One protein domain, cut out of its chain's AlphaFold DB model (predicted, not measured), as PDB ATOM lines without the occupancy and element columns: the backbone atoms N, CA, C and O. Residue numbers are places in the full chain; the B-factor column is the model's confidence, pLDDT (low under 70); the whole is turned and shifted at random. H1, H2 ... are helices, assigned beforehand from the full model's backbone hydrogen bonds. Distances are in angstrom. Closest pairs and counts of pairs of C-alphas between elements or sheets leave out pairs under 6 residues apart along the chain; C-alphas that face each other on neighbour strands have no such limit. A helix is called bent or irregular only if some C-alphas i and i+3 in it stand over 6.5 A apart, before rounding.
ATOM      1  N   ARG A 389      47.707 -26.725  43.620       74.50
ATOM      2  CA  ARG A 389      48.574 -27.689  44.323       74.50
ATOM      3  C   ARG A 389      49.138 -28.773  43.400       74.50
ATOM      4  O   ARG A 389      50.280 -29.177  43.564       74.50
ATOM      5  N   SER A 390      48.348 -29.216  42.422       77.50
ATOM      6  CA  SER A 390      48.756 -30.241  41.463       77.50
ATOM      7  C   SER A 390      49.786 -29.689  40.482       77.50
ATOM      8  O   SER A 390      50.749 -30.380  40.178       77.50
ATOM      9  N   LEU A 391      49.645 -28.427  40.061       78.69
ATOM     10  CA  LEU A 391      50.620 -27.752  39.197       78.69
ATOM     11  C   LEU A 391      51.964 -27.540  39.904       78.69
ATOM     12  O   LEU A 391      53.013 -27.773  39.305       78.69
ATOM     13  N   VAL A 392      51.926 -27.135  41.178       78.56
ATOM     14  CA  VAL A 392      53.132 -26.975  42.005       78.56
ATOM     15  C   VAL A 392      53.809 -28.328  42.236       78.56
ATOM     16  O   VAL A 392      55.010 -28.444  42.017       78.56
ATOM     17  N   ALA A 393      53.048 -29.369  42.591       80.31
ATOM     18  CA  ALA A 393      53.580 -30.722  42.770       80.31
ATOM     19  C   ALA A 393      54.162 -31.317  41.473       80.31
ATOM     20  O   ALA A 393      55.143 -32.050  41.520       80.31
ATOM     21  N   ALA A 394      53.594 -30.967  40.316       81.31
ATOM     22  CA  ALA A 394      54.103 -31.362  39.003       81.31
ATOM     23  C   ALA A 394      55.367 -30.589  38.567       81.31
ATOM     24  O   ALA A 394      55.863 -30.811  37.466       81.31
ATOM     25  N   GLY A 395      55.887 -29.672  39.394       84.75
ATOM     26  CA  GLY A 395      57.098 -28.906  39.092       84.75
ATOM     27  C   GLY A 395      56.891 -27.770  38.088       84.75
ATOM     28  O   GLY A 395      57.853 -27.322  37.464       84.75
ATOM     29  N   SER A 396      55.654 -27.285  37.913       86.38
ATOM     30  CA  SER A 396      55.393 -26.135  37.039       86.38
ATOM     31  C   SER A 396      56.145 -24.896  37.545       86.38
ATOM     32  O   SER A 396      56.108 -24.620  38.749       86.38
ATOM     33  N   PRO A 397      56.787 -24.097  36.669       89.19
ATOM     34  CA  PRO A 397      57.483 -22.888  37.095       89.19
ATOM     35  C   PRO A 397      56.529 -21.942  37.828       89.19
ATOM     36  O   PRO A 397      55.531 -21.509  37.250       89.19
ATOM     37  N   LEU A 398      56.840 -21.567  39.073       87.06
ATOM     38  CA  LEU A 398      55.959 -20.717  39.891       87.06
ATOM     39  C   LEU A 398      55.624 -19.383  39.206       87.06
ATOM     40  O   LEU A 398      54.503 -18.896  39.307       87.06
ATOM     41  N   ALA A 399      56.562 -18.831  38.430       86.38
ATOM     42  CA  ALA A 399      56.362 -17.608  37.651       86.38
ATOM     43  C   ALA A 399      55.279 -17.725  36.554       86.38
ATOM     44  O   ALA A 399      54.786 -16.708  36.072       86.38
ATOM     45  N   SER A 400      54.907 -18.945  36.154       87.19
ATOM     46  CA  SER A 400      53.824 -19.203  35.194       87.19
ATOM     47  C   SER A 400      52.439 -19.291  35.848       87.19
ATOM     48  O   SER A 400      51.430 -19.362  35.147       87.19
ATOM     49  N   ILE A 401      52.376 -19.259  37.184       87.56
ATOM     50  CA  ILE A 401      51.146 -19.416  37.955       87.56
ATOM     51  C   ILE A 401      50.717 -18.052  38.498       87.56
ATOM     52  O   ILE A 401      51.472 -17.355  39.173       87.56
ATOM     53  N   ALA A 402      49.465 -17.683  38.237       89.44
ATOM     54  CA  ALA A 402      48.834 -16.505  38.817       89.44
ATOM     55  C   ALA A 402      47.553 -16.908  39.550       89.44
ATOM     56  O   ALA A 402      46.730 -17.646  39.010       89.44
ATOM     57  N   ILE A 403      47.366 -16.387  40.764       87.31
ATOM     58  CA  ILE A 403      46.147 -16.594  41.551       87.31
ATOM     59  C   ILE A 403      45.334 -15.301  41.534       87.31
ATOM     60  O   ILE A 403      45.816 -14.246  41.947       87.31
ATOM     61  N   LEU A 404      44.099 -15.389  41.040       88.38
ATOM     62  CA  LEU A 404      43.184 -14.260  40.899       88.38
ATOM     63  C   LEU A 404      42.005 -14.430  41.856       88.38
ATOM     64  O   LEU A 404      41.382 -15.487  41.900       88.38
ATOM     65  N   TYR A 405      41.680 -13.377  42.597       87.31
ATOM     66  CA  TYR A 405      40.579 -13.366  43.558       87.31
ATOM     67  C   TYR A 405      39.789 -12.060  43.471       87.31
ATOM     68  O   TYR A 405      40.306 -11.012  43.085       87.31
ATOM     69  N   ARG A 406      38.500 -12.122  43.826       84.69
ATOM     70  CA  ARG A 406      37.561 -10.998  43.668       84.69
ATOM     71  C   ARG A 406      37.702  -9.913  44.739       84.69
ATOM     72  O   ARG A 406      37.480  -8.740  44.431       84.69
ATOM     73  N   LYS A 407      37.992 -10.304  45.984       80.31
ATOM     74  CA  LYS A 407      38.116  -9.422  47.159       80.31
ATOM     75  C   LYS A 407      39.469  -9.646  47.832       80.31
ATOM     76  O   LYS A 407      39.925 -10.783  47.894       80.31
ATOM     77  N   GLN A 408      40.067  -8.584  48.376       73.06
ATOM     78  CA  GLN A 408      41.397  -8.647  48.999       73.06
ATOM     79  C   GLN A 408      41.464  -9.580  50.213       73.06
ATOM     80  O   GLN A 408      42.450 -10.296  50.352       73.06
ATOM     81  N   ARG A 409      40.399  -9.660  51.025       72.88
ATOM     82  CA  ARG A 409      40.326 -10.585  52.172       72.88
ATOM     83  C   ARG A 409      40.609 -12.046  51.797       72.88
ATOM     84  O   ARG A 409      41.378 -12.717  52.466       72.88
ATOM     85  N   CYS A 410      40.099 -12.499  50.647       77.94
ATOM     86  CA  CYS A 410      40.338 -13.856  50.139       77.94
ATOM     87  C   CYS A 410      41.810 -14.080  49.752       77.94
ATOM     88  O   CYS A 410      42.291 -15.208  49.709       77.94
ATOM     89  N   GLY A 411      42.529 -12.999  49.441       82.62
ATOM     90  CA  GLY A 411      43.954 -13.039  49.166       82.62
ATOM     91  C   GLY A 411      44.791 -13.304  50.414       82.62
ATOM     92  O   GLY A 411      45.842 -13.921  50.276       82.62
ATOM     93  N   ALA A 412      44.363 -12.859  51.601       81.06
ATOM     94  CA  ALA A 412      45.107 -13.053  52.849       81.06
ATOM     95  C   ALA A 412      45.141 -14.533  53.260       81.06
ATOM     96  O   ALA A 412      46.215 -15.075  53.503       81.06
ATOM     97  N   GLU A 413      43.991 -15.209  53.211       84.00
ATOM     98  CA  GLU A 413      43.886 -16.656  53.460       84.00
ATOM     99  C   GLU A 413      44.756 -17.463  52.486       84.00
ATOM    100  O   GLU A 413      45.488 -18.366  52.888       84.00
ATOM    101  N   MET A 414      44.745 -17.095  51.200       84.31
ATOM    102  CA  MET A 414      45.588 -17.742  50.192       84.31
ATOM    103  C   MET A 414      47.084 -17.519  50.455       84.31
ATOM    104  O   MET A 414      47.880 -18.437  50.291       84.31
ATOM    105  N   GLN A 415      47.476 -16.308  50.863       86.50
ATOM    106  CA  GLN A 415      48.865 -15.996  51.218       86.50
ATOM    107  C   GLN A 415      49.319 -16.826  52.420       86.50
ATOM    108  O   GLN A 415      50.390 -17.423  52.362       86.50
ATOM    109  N   ALA A 416      48.490 -16.926  53.463       85.00
ATOM    110  CA  ALA A 416      48.772 -17.760  54.628       85.00
ATOM    111  C   ALA A 416      48.946 -19.237  54.242       85.00
ATOM    112  O   ALA A 416      49.908 -19.873  54.667       85.00
ATOM    113  N   ALA A 417      48.081 -19.768  53.371       85.31
ATOM    114  CA  ALA A 417      48.192 -21.141  52.883       85.31
ATOM    115  C   ALA A 417      49.474 -21.387  52.063       85.31
ATOM    116  O   ALA A 417      50.113 -22.425  52.216       85.31
ATOM    117  N   LEU A 418      49.876 -20.437  51.210       87.50
ATOM    118  CA  LEU A 418      51.122 -20.534  50.441       87.50
ATOM    119  C   LEU A 418      52.363 -20.436  51.336       87.50
ATOM    120  O   LEU A 418      53.308 -21.192  51.122       87.50
ATOM    121  N   LEU A 419      52.344 -19.561  52.350       87.62
ATOM    122  CA  LEU A 419      53.400 -19.474  53.364       87.62
ATOM    123  C   LEU A 419      53.524 -20.785  54.146       87.62
ATOM    124  O   LEU A 419      54.625 -21.308  54.270       87.62
ATOM    125  N   ALA A 420      52.404 -21.343  54.616       88.00
ATOM    126  CA  ALA A 420      52.382 -22.616  55.337       88.00
ATOM    127  C   ALA A 420      52.896 -23.787  54.480       88.00
ATOM    128  O   ALA A 420      53.501 -24.721  54.998       88.00
ATOM    129  N   ALA A 421      52.687 -23.725  53.163       85.38
ATOM    130  CA  ALA A 421      53.211 -24.691  52.202       85.38
ATOM    131  C   ALA A 421      54.640 -24.375  51.715       85.38
ATOM    132  O   ALA A 421      55.135 -25.062  50.821       85.38
ATOM    133  N   SER A 422      55.295 -23.339  52.252       87.69
ATOM    134  CA  SER A 422      56.623 -22.867  51.829       87.69
ATOM    135  C   SER A 422      56.731 -22.596  50.322       87.69
ATOM    136  O   SER A 422      57.785 -22.793  49.718       87.69
ATOM    137  N   VAL A 423      55.641 -22.146  49.694       86.38
ATOM    138  CA  VAL A 423      55.605 -21.796  48.270       86.38
ATOM    139  C   VAL A 423      55.916 -20.304  48.119       86.38
ATOM    140  O   VAL A 423      55.127 -19.479  48.578       86.38
ATOM    141  N   PRO A 424      57.017 -19.916  47.447       88.50
ATOM    142  CA  PRO A 424      57.312 -18.514  47.174       88.50
ATOM    143  C   PRO A 424      56.219 -17.856  46.325       88.50
ATOM    144  O   PRO A 424      55.813 -18.391  45.292       88.50
ATOM    145  N   PHE A 425      55.776 -16.661  46.716       87.56
ATOM    146  CA  PHE A 425      54.819 -15.868  45.945       87.56
ATOM    147  C   PHE A 425      55.139 -14.376  46.012       87.56
ATOM    148  O   PHE A 425      55.843 -13.901  46.899       87.56
ATOM    149  N   ASN A 426      54.576 -13.623  45.069       85.50
ATOM    150  CA  ASN A 426      54.605 -12.167  45.073       85.50
ATOM    151  C   ASN A 426      53.169 -11.633  45.037       85.50
ATOM    152  O   ASN A 426      52.320 -12.153  44.309       85.50
ATOM    153  N   THR A 427      52.896 -10.578  45.801       79.38
ATOM    154  CA  THR A 427      51.610  -9.885  45.768       79.38
ATOM    155  C   THR A 427      51.748  -8.574  45.005       79.38
ATOM    156  O   THR A 427      52.542  -7.703  45.349       79.38
ATOM    157  N   ARG A 428      50.918  -8.373  43.976       68.94
ATOM    158  CA  ARG A 428      50.752  -7.045  43.369       68.94
ATOM    159  C   ARG A 428      49.877  -6.173  44.279       68.94
ATOM    160  O   ARG A 428      48.721  -5.909  43.956       68.94
ATOM    161  N   ARG A 429      50.394  -5.750  45.438       58.66
ATOM    162  CA  ARG A 429      49.749  -4.726  46.280       58.66
ATOM    163  C   ARG A 429      50.166  -3.329  45.809       58.66
ATOM    164  O   ARG A 429      51.347  -3.041  45.670       58.66
ATOM    165  N   SER A 430      49.196  -2.436  45.616       50.97
ATOM    166  CA  SER A 430      49.414  -1.014  45.289       50.97
ATOM    167  C   SER A 430      49.308  -0.087  46.507       50.97
ATOM    168  O   SER A 430      49.006   1.095  46.357       50.97
TER     169      SER A 430
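This is residues 389 to 430 of the 623 residues of the protein "DNA helicase" of Emiliania huxleyi (UniProt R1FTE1). One helix, H2, makes one side of a small body, and two unnamed stretches of chain run back beside it, roughly opposite to its course: residues 398 to 406 before it and residues 421 to 430 after it. The short helix H1 sits off by itself, beyond the end of the body where H2 finishes. The printed part has 42 residues with two named helices, H1 then H2, and no named strand; the class is all helix, though under half of the residues, 18 of the 42, are in named elements. The whole is only just compact, close to loose, with a radius of gyration of the C-alphas of 10.7 A and spans of 28 by 20 by 15 A.

H2, the longest helix, holds residues 408 to 420 and measures 18.9 A from C-alpha 408 at (41.397, -8.647, 48.999) to C-alpha 420 at (52.382, -22.616, 55.337). H1 holds residues 389 to 393, 6.1 A from first to last C-alpha, and begins with C-alpha 389 at (48.574, -27.689, 44.323).

H2 has its centre at (46.410, -16.238, 51.911), and H1 has its centre at (50.932, -28.676, 41.952). The two helices are apart, with no C-alpha of the one within 8 A of the other. Neither helix is bent. In H1 every O i to N i+4 pair is within hydrogen-bond range; in H2 8 of 9 are.

The two C-alphas farthest apart are those of Ala 394 and Ser 430, 31.3 A. The link from H1 to H2, residues 394 to 407, is long, with 14 residues, and its C-alphas lie 6 to 15 A from the mean of the C-alphas. The printed part has no cut. The mean pLDDT of the printed part is 82.2, and residues 428 to 430 are under 70 in this model.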